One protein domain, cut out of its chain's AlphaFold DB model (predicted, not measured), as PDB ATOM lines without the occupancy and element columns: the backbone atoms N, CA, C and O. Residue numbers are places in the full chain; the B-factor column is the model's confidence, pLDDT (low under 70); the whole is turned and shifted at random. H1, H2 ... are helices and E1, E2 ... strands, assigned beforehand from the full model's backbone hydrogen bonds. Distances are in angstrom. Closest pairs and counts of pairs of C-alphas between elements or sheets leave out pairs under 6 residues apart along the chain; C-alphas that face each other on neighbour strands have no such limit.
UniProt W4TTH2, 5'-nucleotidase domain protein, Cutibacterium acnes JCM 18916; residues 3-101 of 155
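This is residues 3 to 101 of the 155 residues of the protein "5'-nucleotidase domain protein" of Cutibacterium acnes JCM 18916 (UniProt W4TTH2). A loose, drawn-out body has two antiparallel strand pairs, E1 with E4 and E5 with E7, side by side at one end, with H3 at the turn between E4 and E5, H1 over toward E1 and H2 beside E5. Next along the length comes a small three-stranded sheet, E3 - E2 - E6, all antiparallel, and beyond it a long loop within residues 65 to 90 makes the far end. The printed part has 99 residues with three named helices and seven named strands, in the order H1 E1 H2 E2 E3 E4 H3 E5 E6 E7. The class is mixed, helices and strands, with 45 residues in named elements, under half. The whole is loose, with a radius of gyration of the C-alphas of 16.0 A, and its outline is a rod of 54 by 26 by 18 A.

Start at C-alpha 36 at (172.641, 174.904, 211.109), where E2, residues 36 to 38, begins; its sheet also holds E3, residues 41 to 43, and E6, residues 91 to 93. Next look at E4, residues 46 to 51, 16.8 A long, and E1, residues 22 to 24. E5, residues 58 to 64, is also 16.8 A long, and E7, residues 98 to 101, runs 9.6 A to C-alpha 101 at (156.580, 178.742, 201.934). Find C-alpha 12 at (167.465, 158.346, 208.148); from there H1, residues 12 to 19, runs 10.1 A. H2 is residues 26 to 29 and H3 is residues 52 to 55.

In the three-stranded sheet, E2 is the inner strand; it forms a hairpin with E3, where N 38 and O 41 are 2.7 A apart, within hydrogen-bond range. On E6, look for N 92, 2.7 A from O 37 of E2. E3 runs on into E4 across a break of 2 residues, at 42 degrees. E4 is antiparallel to E1 at 141 degrees, with N 23 and O 50 2.9 A apart. Residues 3 to 4 also pair, antiparallel, with residues 46 to 47 of E4. E5 and E7 are antiparallel at 167 degrees, with N 100 and O 62 2.8 A apart. Between the two pairs, the closest C-alphas of E4 and E7 are those of Asp 46 and Ser 99, 7.1 A apart, while E4 and E5 are only just apart, 8.4 A at the closest. The closest C-alphas of H2 and E5 are those of Val 26 and Gly 62, 5.3 A apart; those of E1 and H3 are Phe 22 and Ala 52, 7.2 A apart. H1 is near E4, and its closest C-alpha to E1 is that of Lys 18, 7.4 A from that of Glu 24. In H1 every O i to N i+4 pair is within hydrogen-bond range; H2 and H3 are too short for such a pair.

The two C-alphas farthest apart are those of Lys 53 and Ile 82, 54.2 A. The printed part has no cut, and the link from E5 to E6, 26 residues, is long. The model's mean pLDDT over the printed part is 70.0; look for values under 70 at residues 34 to 44 and 65 to 99.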
ATOM      1  N   GLY A   3     158.536 172.136 210.239       77.81
ATOM      2  CA  GLY A   3     159.123 172.330 211.566       77.81
ATOM      3  C   GLY A   3     160.522 171.731 211.704       77.81
ATOM      4  O   GLY A   3     161.075 171.187 210.748       77.81
ATOM      5  N   ASP A   4     161.054 171.820 212.919       77.88
ATOM      6  CA  ASP A   4     162.318 171.216 213.335       77.88
ATOM      7  C   ASP A   4     162.162 169.690 213.491       77.88
ATOM      8  O   ASP A   4     161.358 169.205 214.293       77.88
ATOM      9  N   PHE A   5     162.930 168.927 212.710       77.88
ATOM     10  CA  PHE A   5     162.982 167.462 212.793       77.88
ATOM     11  C   PHE A   5     164.181 166.950 213.608       77.88
ATOM     12  O   PHE A   5     164.304 165.737 213.783       77.88
ATOM     13  N   ASN A   6     165.048 167.844 214.103       78.00
ATOM     14  CA  ASN A   6     166.335 167.552 214.745       78.00
ATOM     15  C   ASN A   6     167.186 166.546 213.948       78.00
ATOM     16  O   ASN A   6     167.861 165.692 214.522       78.00
ATOM     17  N   ALA A   7     167.126 166.636 212.617       78.06
ATOM     18  CA  ALA A   7     167.852 165.758 211.713       78.06
ATOM     19  C   ALA A   7     168.294 166.478 210.436       78.06
ATOM     20  O   ALA A   7     167.543 167.279 209.875       78.06
ATOM     21  N   TYR A   8     169.486 166.153 209.941       77.19
ATOM     22  CA  TYR A   8     170.011 166.687 208.681       77.19
ATOM     23  C   TYR A   8     169.362 166.019 207.460       77.19
ATOM     24  O   TYR A   8     168.936 164.866 207.508       77.19
ATOM     25  N   ALA A   9     169.362 166.708 206.313       73.81
ATOM     26  CA  ALA A   9     168.704 166.269 205.069       73.81
ATOM     27  C   ALA A   9     169.112 164.872 204.535       73.81
ATOM     28  O   ALA A   9     168.383 164.274 203.739       73.81
ATOM     29  N   MET A  10     170.264 164.346 204.970       78.06
ATOM     30  CA  MET A  10     170.789 163.020 204.608       78.06
ATOM     31  C   MET A  10     170.626 161.959 205.707       78.06
ATOM     32  O   MET A  10     171.033 160.815 205.509       78.06
ATOM     33  N   GLU A  11     170.045 162.293 206.857       79.50
ATOM     34  CA  GLU A  11     169.832 161.341 207.946       79.50
ATOM     35  C   GLU A  11     168.555 160.518 207.740       79.50
ATOM     36  O   GLU A  11     167.610 160.914 207.049       79.50
ATOM     37  N   ASP A  12     168.522 159.335 208.351       84.25
ATOM     38  CA  ASP A  12     167.465 158.346 208.148       84.25
ATOM     39  C   ASP A  12     166.017 158.837 208.375       84.25
ATOM     40  O   ASP A  12     165.171 158.455 207.561       84.25
ATOM     41  N   PRO A  13     165.664 159.697 209.359       82.62
ATOM     42  CA  PRO A  13     164.293 160.216 209.464       82.62
ATOM     43  C   PRO A  13     163.878 161.083 208.261       82.62
ATOM     44  O   PRO A  13     162.720 161.018 207.836       82.62
ATOM     45  N   ILE A  14     164.805 161.843 207.666       82.69
ATOM     46  CA  ILE A  14     164.537 162.652 206.468       82.69
ATOM     47  C   ILE A  14     164.484 161.764 205.222       82.69
ATOM     48  O   ILE A  14     163.568 161.877 204.404       82.69
ATOM     49  N   ARG A  15     165.395 160.793 205.104       85.62
ATOM     50  CA  ARG A  15     165.383 159.807 204.009       85.62
ATOM     51  C   ARG A  15     164.112 158.957 204.012       85.62
ATOM     52  O   ARG A  15     163.532 158.738 202.951       85.62
ATOM     53  N   ALA A  16     163.630 158.539 205.183       87.75
ATOM     54  CA  ALA A  16     162.357 157.837 205.334       87.75
ATOM     55  C   ALA A  16     161.162 158.710 204.911       87.75
ATOM     56  O   ALA A  16     160.222 158.211 204.291       87.75
ATOM     57  N   ARG A  17     161.208 160.022 205.185       84.56
ATOM     58  CA  ARG A  17     160.185 160.978 204.738       84.56
ATOM     59  C   ARG A  17     160.160 161.124 203.215       84.56
ATOM     60  O   ARG A  17     159.084 161.018 202.630       84.56
ATOM     61  N   LYS A  18     161.329 161.286 202.584       85.31
ATOM     62  CA  LYS A  18     161.476 161.340 201.119       85.31
ATOM     63  C   LYS A  18     161.000 160.037 200.460       85.31
ATOM     64  O   LYS A  18     160.205 160.069 199.524       85.31
ATOM     65  N   ALA A  19     161.374 158.882 201.017       88.00
ATOM     66  CA  ALA A  19     160.914 157.567 200.554       88.00
ATOM     67  C   ALA A  19     159.389 157.359 200.681       88.00
ATOM     68  O   ALA A  19     158.809 156.600 199.908       88.00
ATOM     69  N   ALA A  20     158.724 158.056 201.608       87.69
ATOM     70  CA  ALA A  20     157.267 158.053 201.759       87.69
ATOM     71  C   ALA A  20     156.524 158.978 200.764       87.69
ATOM     72  O   ALA A  20     155.319 159.185 200.915       87.69
ATOM     73  N   GLY A  21     157.211 159.533 199.756       86.62
ATOM     74  CA  GLY A  21     156.599 160.344 198.697       86.62
ATOM     75  C   GLY A  21     156.375 161.814 199.063       86.62
ATOM     76  O   GLY A  21     155.460 162.443 198.529       86.62
ATOM     77  N   PHE A  22     157.182 162.351 199.980       86.12
ATOM     78  CA  PHE A  22     157.217 163.780 200.288       86.12
ATOM     79  C   PHE A  22     158.459 164.436 199.667       86.12
ATOM     80  O   PHE A  22     159.568 163.949 199.884       86.12
ATOM     81  N   SER A  23     158.292 165.548 198.950       85.88
ATOM     82  CA  SER A  23     159.404 166.425 198.557       85.88
ATOM     83  C   SER A  23     159.765 167.358 199.711       85.88
ATOM     84  O   SER A  23     158.880 167.819 200.434       85.88
ATOM     85  N   GLU A  24     161.060 167.603 199.905       85.12
ATOM     86  CA  GLU A  24     161.545 168.712 200.732       85.12
ATOM     87  C   GLU A  24     161.516 169.964 199.841       85.12
ATOM     88  O   GLU A  24     161.963 169.910 198.696       85.12
ATOM     89  N   VAL A  25     160.868 171.028 200.310       85.12
ATOM     90  CA  VAL A  25     160.498 172.185 199.485       85.12
ATOM     91  C   VAL A  25     161.579 173.269 199.519       85.12
ATOM     92  O   VAL A  25     161.735 173.995 198.544       85.12
ATOM     93  N   VAL A  26     162.357 173.394 200.592       80.81
ATOM     94  CA  VAL A  26     163.455 174.373 200.646       80.81
ATOM     95  C   VAL A  26     164.591 173.931 199.714       80.81
ATOM     96  O   VAL A  26     165.045 174.724 198.903       80.81
ATOM     97  N   GLU A  27     164.948 172.646 199.713       82.19
ATOM     98  CA  GLU A  27     165.945 172.006 198.836       82.19
ATOM     99  C   GLU A  27     165.621 172.137 197.334       82.19
ATOM    100  O   GLU A  27     166.521 172.072 196.499       82.19
ATOM    101  N   GLU A  28     164.348 172.330 196.973       83.88
ATOM    102  CA  GLU A  28     163.905 172.505 195.582       83.88
ATOM    103  C   GLU A  28     163.934 173.970 195.113       83.88
ATOM    104  O   GLU A  28     164.261 174.233 193.955       83.88
ATOM    105  N   TYR A  29     163.597 174.920 195.992       82.44
ATOM    106  CA  TYR A  29     163.484 176.343 195.643       82.44
ATOM    107  C   TYR A  29     164.707 177.185 196.054       82.44
ATOM    108  O   TYR A  29     164.930 178.241 195.461       82.44
ATOM    109  N   ASP A  30     165.491 176.725 197.029       77.94
ATOM    110  CA  ASP A  30     166.645 177.412 197.621       77.94
ATOM    111  C   ASP A  30     167.710 176.380 198.092       77.94
ATOM    112  O   ASP A  30     167.913 176.169 199.290       77.94
ATOM    113  N   PRO A  31     168.366 175.659 197.156       77.81
ATOM    114  CA  PRO A  31     169.206 174.490 197.458       77.81
ATOM    115  C   PRO A  31     170.493 174.802 198.237       77.81
ATOM    116  O   PRO A  31     171.111 173.885 198.780       77.81
ATOM    117  N   ASP A  32     170.908 176.070 198.282       74.12
ATOM    118  CA  ASP A  32     172.083 176.533 199.029       74.12
ATOM    119  C   ASP A  32     171.738 176.938 200.482       74.12
ATOM    120  O   ASP A  32     172.636 177.251 201.270       74.12
ATOM    121  N   ALA A  33     170.454 176.928 200.863       71.12
ATOM    122  CA  ALA A  33     169.993 177.363 202.176       71.12
ATOM    123  C   ALA A  33     170.180 176.305 203.280       71.12
ATOM    124  O   ALA A  33     170.019 175.100 203.081       71.12
ATOM    125  N   ALA A  34     170.484 176.767 204.498       68.00
ATOM    126  CA  ALA A  34     170.681 175.910 205.665       68.00
ATOM    127  C   ALA A  34     170.442 176.644 206.992       68.00
ATOM    128  O   ALA A  34     170.839 177.799 207.132       68.00
ATOM    129  N   SER A  35     169.869 175.956 207.991       63.09
ATOM    130  CA  SER A  35     169.627 176.525 209.330       63.09
ATOM    131  C   SER A  35     170.688 176.225 210.395       63.09
ATOM    132  O   SER A  35     170.745 176.919 211.415       63.09
ATOM    133  N   CYS A  36     171.584 175.260 210.165       62.69
ATOM    134  CA  CYS A  36     172.641 174.904 211.109       62.69
ATOM    135  C   CYS A  36     174.015 174.690 210.464       62.69
ATOM    136  O   CYS A  36     174.174 174.268 209.320       62.69
ATOM    137  N   GLU A  37     175.036 174.927 211.277       62.16
ATOM    138  CA  GLU A  37     176.419 174.542 211.056       62.16
ATOM    139  C   GLU A  37     176.779 173.425 212.055       62.16
ATOM    140  O   GLU A  37     176.430 173.493 213.232       62.16
ATOM    141  N   PHE A  38     177.486 172.384 211.624       55.12
ATOM    142  CA  PHE A  38     178.041 171.339 212.479       55.12
ATOM    143  C   PHE A  38     179.492 171.061 212.098       55.12
ATOM    144  O   PHE A  38     179.771 170.512 211.032       55.12
ATOM    145  N   SER A  39     180.428 171.410 212.981       54.56
ATOM    146  CA  SER A  39     181.862 171.131 212.825       54.56
ATOM    147  C   SER A  39     182.415 171.569 211.454       54.56
ATOM    148  O   SER A  39     183.118 170.812 210.783       54.56
ATOM    149  N   GLY A  40     182.039 172.776 211.007       56.06
ATOM    150  CA  GLY A  40     182.418 173.342 209.705       56.06
ATOM    151  C   GLY A  40     181.653 172.790 208.492       56.06
ATOM    152  O   GLY A  40     182.039 173.059 207.356       56.06
ATOM    153  N   ARG A  41     180.589 172.005 208.698       54.28
ATOM    154  CA  ARG A  41     179.638 171.566 207.660       54.28
ATOM    155  C   ARG A  41     178.328 172.321 207.830       54.28
ATOM    156  O   ARG A  41     177.951 172.602 208.955       54.28
ATOM    157  N   VAL A  42     177.620 172.612 206.749       62.66
ATOM    158  CA  VAL A  42     176.386 173.414 206.773       62.66
ATOM    159  C   VAL A  42     175.205 172.553 206.301       62.66
ATOM    160  O   VAL A  42     175.379 171.722 205.410       62.66
ATOM    161  N   GLY A  43     174.029 172.693 206.924       65.69
ATOM    162  CA  GLY A  43     172.805 171.959 206.575       65.69
ATOM    163  C   GLY A  43     171.593 172.331 207.446       65.69
ATOM    164  O   GLY A  43     171.747 172.924 208.507       65.69
ATOM    165  N   SER A  44     170.376 171.998 207.007       67.56
ATOM    166  CA  SER A  44     169.138 172.348 207.731       67.56
ATOM    167  C   SER A  44     168.669 171.265 208.714       67.56
ATOM    168  O   SER A  44     168.733 170.074 208.393       67.56
ATOM    169  N   LEU A  45     168.156 171.689 209.878       73.06
ATOM    170  CA  LEU A  45     167.350 170.860 210.799       73.06
ATOM    171  C   LEU A  45     165.842 171.143 210.681       73.06
ATOM    172  O   LEU A  45     165.019 170.300 211.050       73.06
ATOM    173  N   ASP A  46     165.489 172.310 210.139       76.62
ATOM    174  CA  ASP A  46     164.129 172.701 209.789       76.62
ATOM    175  C   ASP A  46     163.818 172.212 208.370       76.62
ATOM    176  O   ASP A  46     164.596 172.456 207.446       76.62
ATOM    177  N   HIS A  47     162.690 171.520 208.187       82.50
ATOM    178  CA  HIS A  47     162.287 170.983 206.879       82.50
ATOM    179  C   HIS A  47     160.819 171.291 206.590       82.50
ATOM    180  O   HIS A  47     159.949 171.139 207.456       82.50
ATOM    181  N   ILE A  48     160.518 171.651 205.344       85.25
ATOM    182  CA  ILE A  48     159.163 171.772 204.811       85.25
ATOM    183  C   ILE A  48     158.940 170.628 203.824       85.25
ATOM    184  O   ILE A  48     159.463 170.612 202.721       85.25
ATOM    185  N   PHE A  49     158.081 169.684 204.201       86.06
ATOM    186  CA  PHE A  49     157.698 168.550 203.367       86.06
ATOM    187  C   PHE A  49     156.333 168.742 202.705       86.06
ATOM    188  O   PHE A  49     155.304 168.758 203.398       86.06
ATOM    189  N   ALA A  50     156.292 168.782 201.376       86.81
ATOM    190  CA  ALA A  50     155.060 168.709 200.593       86.81
ATOM    191  C   ALA A  50     154.787 167.265 200.145       86.81
ATOM    192  O   ALA A  50     155.702 166.513 199.835       86.81
ATOM    193  N   ASN A  51     153.516 166.857 200.102       87.56
ATOM    194  CA  ASN A  51     153.101 165.726 199.266       87.56
ATOM    195  C   ASN A  51     152.682 166.265 197.888       87.56
ATOM    196  O   ASN A  51     152.461 167.466 197.760       87.56
ATOM    197  N   ALA A  52     152.498 165.400 196.885       85.81
ATOM    198  CA  ALA A  52     152.165 165.821 195.513       85.81
ATOM    199  C   ALA A  52     151.046 166.888 195.429       85.81
ATOM    200  O   ALA A  52     151.213 167.909 194.773       85.81
ATOM    201  N   LYS A  53     149.947 166.719 196.181       84.94
ATOM    202  CA  LYS A  53     148.833 167.688 196.201       84.94
ATOM    203  C   LYS A  53     149.161 169.031 196.857       84.94
ATOM    204  O   LYS A  53     148.575 170.039 196.490       84.94
ATOM    205  N   ALA A  54     150.019 169.045 197.875       80.62
ATOM    206  CA  ALA A  54     150.475 170.292 198.483       80.62
ATOM    207  C   ALA A  54     151.528 170.981 197.606       80.62
ATOM    208  O   ALA A  54     151.568 172.204 197.569       80.62
ATOM    209  N   HIS A  55     152.340 170.197 196.892       85.44
ATOM    210  CA  HIS A  55     153.388 170.663 195.985       85.44
ATOM    211  C   HIS A  55     152.815 171.438 194.794       85.44
ATOM    212  O   HIS A  55     153.269 172.544 194.530       85.44
ATOM    213  N   GLU A  56     151.713 170.957 194.202       86.38
ATOM    214  CA  GLU A  56     150.917 171.681 193.187       86.38
ATOM    215  C   GLU A  56     150.480 173.098 193.615       86.38
ATOM    216  O   GLU A  56     150.165 173.933 192.767       86.38
ATOM    217  N   LEU A  57     150.433 173.372 194.925       84.25
ATOM    218  CA  LEU A  57     150.023 174.655 195.492       84.25
ATOM    219  C   LEU A  57     151.213 175.529 195.909       84.25
ATOM    220  O   LEU A  57     150.987 176.689 196.249       84.25
ATOM    221  N   VAL A  58     152.451 175.024 195.916       84.25
ATOM    222  CA  VAL A  58     153.631 175.809 196.315       84.25
ATOM    223  C   VAL A  58     153.976 176.822 195.224       84.25
ATOM    224  O   VAL A  58     154.167 176.482 194.060       84.25
ATOM    225  N   SER A  59     154.086 178.095 195.608       83.88
ATOM    226  CA  SER A  59     154.508 179.187 194.718       83.88
ATOM    227  C   SER A  59     155.958 179.634 194.934       83.88
ATOM    228  O   SER A  59     156.433 180.511 194.217       83.88
ATOM    229  N   GLY A  60     156.637 179.083 195.939       82.75
ATOM    230  CA  GLY A  60     158.018 179.390 196.309       82.75
ATOM    231  C   GLY A  60     158.320 178.971 197.747       82.75
ATOM    232  O   GLY A  60     157.406 178.909 198.571       82.75
ATOM    233  N   ALA A  61     159.589 178.726 198.060       83.19
ATOM    234  CA  ALA A  61     160.081 178.552 199.423       83.19
ATOM    235  C   ALA A  61     161.508 179.101 199.560       83.19
ATOM    236  O   ALA A  61     162.139 179.430 198.559       83.19
ATOM    237  N   GLY A  62     161.982 179.225 200.796       79.69
ATOM    238  CA  GLY A  62     163.334 179.672 201.128       79.69
ATOM    239  C   GLY A  62     163.483 179.898 202.629       79.69
ATOM    240  O   GLY A  62     162.507 179.787 203.380       79.69
ATOM    241  N   ILE A  63     164.689 180.224 203.082       74.75
ATOM    242  CA  ILE A  63     164.959 180.486 204.501       74.75
ATOM    243  C   ILE A  63     165.005 181.995 204.773       74.75
ATOM    244  O   ILE A  63     165.715 182.741 204.105       74.75
ATOM    245  N   TRP A  64     164.270 182.456 205.790       71.19
ATOM    246  CA  TRP A  64     164.435 183.801 206.341       71.19
ATOM    247  C   TRP A  64     165.339 183.753 207.581       71.19
ATOM    248  O   TRP A  64     164.961 183.254 208.645       71.19
ATOM    249  N   ASP A  65     166.524 184.353 207.437       64.81
ATOM    250  CA  ASP A  65     167.429 184.745 208.521       64.81
ATOM    251  C   ASP A  65     166.794 185.779 209.471       64.81
ATOM    252  O   ASP A  65     167.051 186.983 209.389       64.81
ATOM    253  N   THR A  66     165.944 185.329 210.398       52.97
ATOM    254  CA  THR A  66     165.294 186.214 211.385       52.97
ATOM    255  C   THR A  66     166.286 186.785 212.408       52.97
ATOM    256  O   THR A  66     166.062 187.862 212.952       52.97
ATOM    257  N   ASN A  67     167.390 186.075 212.656       52.47
ATOM    258  CA  ASN A  67     168.586 186.560 213.345       52.47
ATOM    259  C   ASN A  67     169.792 185.912 212.655       52.47
ATOM    260  O   ASN A  67     170.153 184.788 212.992       52.47
ATOM    261  N   GLY A  68     170.361 186.584 211.650       52.06
ATOM    262  CA  GLY A  68     171.452 186.032 210.841       52.06
ATOM    263  C   GLY A  68     172.686 185.640 211.660       52.06
ATOM    264  O   GLY A  68     172.850 186.045 212.812       52.06
ATOM    265  N   SER A  69     173.575 184.855 211.049       53.47
ATOM    266  CA  SER A  69     174.756 184.274 211.693       53.47
ATOM    267  C   SER A  69     175.664 185.327 212.348       53.47
ATOM    268  O   SER A  69     176.564 185.879 211.710       53.47
ATOM    269  N   GLU A  70     175.470 185.583 213.641       55.91
ATOM    270  CA  GLU A  70     176.277 186.554 214.372       55.91
ATOM    271  C   GLU A  70     177.736 186.077 214.433       55.91
ATOM    272  O   GLU A  70     177.999 184.895 214.695       55.91
ATOM    273  N   SER A  71     178.693 186.978 214.178       55.78
ATOM    274  CA  SER A  71     180.120 186.659 214.298       55.78
ATOM    275  C   SER A  71     180.394 186.060 215.672       55.78
ATOM    276  O   SER A  71     179.868 186.553 216.670       55.78
ATOM    277  N   VAL A  72     181.217 185.009 215.743       57.75
ATOM    278  CA  VAL A  72     181.443 184.269 216.998       57.75
ATOM    279  C   VAL A  72     181.868 185.212 218.130       57.75
ATOM    280  O   VAL A  72     181.385 185.076 219.247       57.75
ATOM    281  N   ALA A  73     182.644 186.257 217.807       57.19
ATOM    282  CA  ALA A  73     183.069 187.333 218.711       57.19
ATOM    283  C   ALA A  73     181.943 188.012 219.530       57.19
ATOM    284  O   ALA A  73     182.207 188.544 220.614       57.19
ATOM    285  N   MET A  74     180.713 188.005 219.013       58.62
ATOM    286  CA  MET A  74     179.553 188.708 219.568       58.62
ATOM    287  C   MET A  74     178.555 187.781 220.286       58.62
ATOM    288  O   MET A  74     177.744 188.266 221.072       58.62
ATOM    289  N   GLN A  75     178.642 186.461 220.077       57.34
ATOM    290  CA  GLN A  75     177.679 185.500 220.621       57.34
ATOM    291  C   GLN A  75     177.725 185.423 222.158       57.34
ATOM    292  O   GLN A  75     178.776 185.518 222.795       57.34
ATOM    293  N   TYR A  76     176.558 185.184 222.761       55.78
ATOM    294  CA  TYR A  76     176.315 185.297 224.208       55.78
ATOM    295  C   TYR A  76     177.013 184.255 225.107       55.78
ATOM    296  O   TYR A  76     176.907 184.346 226.330       55.78
ATOM    297  N   SER A  77     177.696 183.250 224.546       54.53
ATOM    298  CA  SER A  77     178.348 182.184 225.321       54.53
ATOM    299  C   SER A  77     179.868 182.317 225.275       54.53
ATOM    300  O   SER A  77     180.531 181.809 224.373       54.53
ATOM    301  N   ARG A  78     180.425 182.991 226.284       57.38
ATOM    302  CA  ARG A  78     181.862 182.976 226.579       57.38
ATOM    303  C   ARG A  78     182.131 181.999 227.719       57.38
ATOM    304  O   ARG A  78     181.368 181.949 228.682       57.38
ATOM    305  N   ARG A  79     183.261 181.294 227.659       47.66
ATOM    306  CA  ARG A  79     184.051 181.108 228.877       47.66
ATOM    307  C   ARG A  79     185.167 182.147 228.836       47.66
ATOM    308  O   ARG A  79     186.004 182.135 227.943       47.66
ATOM    309  N   ASP A  80     185.085 183.064 229.788       52.56
ATOM    310  CA  ASP A  80     186.175 183.897 230.292       52.56
ATOM    311  C   ASP A  80     186.759 184.981 229.345       52.56
ATOM    312  O   ASP A  80     187.965 185.185 229.287       52.56
ATOM    313  N   ASP A  81     185.883 185.756 228.683       58.59
ATOM    314  CA  ASP A  81     185.978 187.235 228.539       58.59
ATOM    315  C   ASP A  81     187.198 187.922 227.854       58.59
ATOM    316  O   ASP A  81     187.547 189.053 228.199       58.59
ATOM    317  N   ILE A  82     187.840 187.296 226.859       50.69
ATOM    318  CA  ILE A  82     189.156 187.738 226.328       50.69
ATOM    319  C   ILE A  82     189.189 188.155 224.831       50.69
ATOM    320  O   ILE A  82     188.268 188.784 224.317       50.69
ATOM    321  N   VAL A  83     190.308 187.884 224.143       57.56
ATOM    322  CA  VAL A  83     190.753 188.476 222.866       57.56
ATOM    323  C   VAL A  83     190.692 187.555 221.609       57.56
ATOM    324  O   VAL A  83     191.033 188.015 220.525       57.56
ATOM    325  N   ALA A  84     190.256 186.289 221.587       48.31
ATOM    326  CA  ALA A  84     189.573 185.455 222.577       48.31
ATOM    327  C   ALA A  84     189.680 183.959 222.237       48.31
ATOM    328  O   ALA A  84     190.034 183.602 221.114       48.31
ATOM    329  N   ASP A  85     189.296 183.102 223.186       56.00
ATOM    330  CA  ASP A  85     188.742 181.788 222.850       56.00
ATOM    331  C   ASP A  85     187.235 181.954 222.600       56.00
ATOM    332  O   ASP A  85     186.535 182.669 223.320       56.00
ATOM    333  N   LEU A  86     186.760 181.339 221.521       53.34
ATOM    334  CA  LEU A  86     185.393 181.433 221.006       53.34
ATOM    335  C   LEU A  86     184.708 180.058 220.918       53.34
ATOM    336  O   LEU A  86     183.698 179.893 220.245       53.34
ATOM    337  N   HIS A  87     185.286 179.103 221.649       53.19
ATOM    338  CA  HIS A  87     184.772 177.833 222.133       53.19
ATOM    339  C   HIS A  87     184.003 176.910 221.176       53.19
ATOM    340  O   HIS A  87     182.856 177.094 220.781       53.19
ATOM    341  N   HIS A  88     184.682 175.790 220.949       54.50
ATOM    342  CA  HIS A  88     184.377 174.644 220.105       54.50
ATOM    343  C   HIS A  88     183.061 173.917 220.464       54.50
ATOM    344  O   HIS A  88     183.072 172.832 221.051       54.50
ATOM    345  N   GLN A  89     181.918 174.486 220.076       52.50
ATOM    346  CA  GLN A  89     180.661 173.745 219.962       52.50
ATOM    347  C   GLN A  89     180.667 172.979 218.629       52.50
ATOM    348  O   GLN A  89     180.788 173.609 217.577       52.50
ATOM    349  N   PRO A  90     180.527 171.639 218.612       52.19
ATOM    350  CA  PRO A  90     180.460 170.899 217.358       52.19
ATOM    351  C   PRO A  90     179.167 171.190 216.589       52.19
ATOM    352  O   PRO A  90     179.149 170.941 215.392       52.19
ATOM    353  N   VAL A  91     178.126 171.730 217.242       51.06
ATOM    354  CA  VAL A  91     176.871 172.214 216.641       51.06
ATOM    355  C   VAL A  91     176.771 173.731 216.836       51.06
ATOM    356  O   VAL A  91     176.915 174.219 217.953       51.06
ATOM    357  N   ARG A  92     176.434 174.465 215.779       58.44
ATOM    358  CA  ARG A  92     176.067 175.881 215.790       58.44
ATOM    359  C   ARG A  92     174.826 176.073 214.919       58.44
ATOM    360  O   ARG A  92     174.912 176.342 213.726       58.44
ATOM    361  N   CYS A  93     173.656 175.921 215.522       52.75
ATOM    362  CA  CYS A  93     172.402 176.258 214.859       52.75
ATOM    363  C   CYS A  93     172.127 177.755 214.953       52.75
ATOM    364  O   CYS A  93     172.257 178.343 216.030       52.75
ATOM    365  N   ILE A  94     171.718 178.360 213.839       54.88
ATOM    366  CA  ILE A  94     171.109 179.684 213.871       54.88
ATOM    367  C   ILE A  94     169.688 179.461 214.403       54.88
ATOM    368  O   ILE A  94     168.936 178.661 213.853       54.88
ATOM    369  N   GLY A  95     169.360 180.069 215.545       52.41
ATOM    370  CA  GLY A  95     168.172 179.695 216.317       52.41
ATOM    371  C   GLY A  95     166.875 179.810 215.510       52.41
ATOM    372  O   GLY A  95     166.508 180.918 215.127       52.41
ATOM    373  N   THR A  96     166.204 178.668 215.295       54.19
ATOM    374  CA  THR A  96     164.912 178.508 214.592       54.19
ATOM    375  C   THR A  96     164.742 179.476 213.422       54.19
ATOM    376  O   THR A  96     163.991 180.456 213.520       54.19
ATOM    377  N   LEU A  97     165.457 179.229 212.322       58.34
ATOM    378  CA  LEU A  97     165.276 180.037 211.123       58.34
ATOM    379  C   LEU A  97     163.864 179.867 210.561       58.34
ATOM    380  O   LEU A  97     163.308 178.768 210.512       58.34
ATOM    381  N   ALA A  98     163.268 180.976 210.129       61.50
ATOM    382  CA  ALA A  98     161.909 180.961 209.623       61.50
ATOM    383  C   ALA A  98     161.909 180.413 208.190       61.50
ATOM    384  O   ALA A  98     162.118 181.146 207.226       61.50
ATOM    385  N   SER A  99     161.662 179.110 208.050       68.00
ATOM    386  CA  SER A  99     161.416 178.496 206.743       68.00
ATOM    387  C   SER A  99     160.106 179.043 206.166       68.00
ATOM    388  O   SER A  99     159.033 178.870 206.752       68.00
ATOM    389  N   LEU A 100     160.191 179.729 205.029       72.75
ATOM    390  CA  LEU A 100     159.069 180.376 204.360       72.75
ATOM    391  C   LEU A 100     158.552 179.480 203.230       72.75
ATOM    392  O   LEU A 100     159.333 178.917 202.469       72.75
ATOM    393  N   VAL A 101     157.229 179.389 203.082       80.25
ATOM    394  CA  VAL A 101     156.580 178.742 201.934       80.25
ATOM    395  C   VAL A 101     155.371 179.564 201.489       80.25
ATOM    396  O   VAL A 101     154.506 179.920 202.291       80.25
TER     397      VAL A 101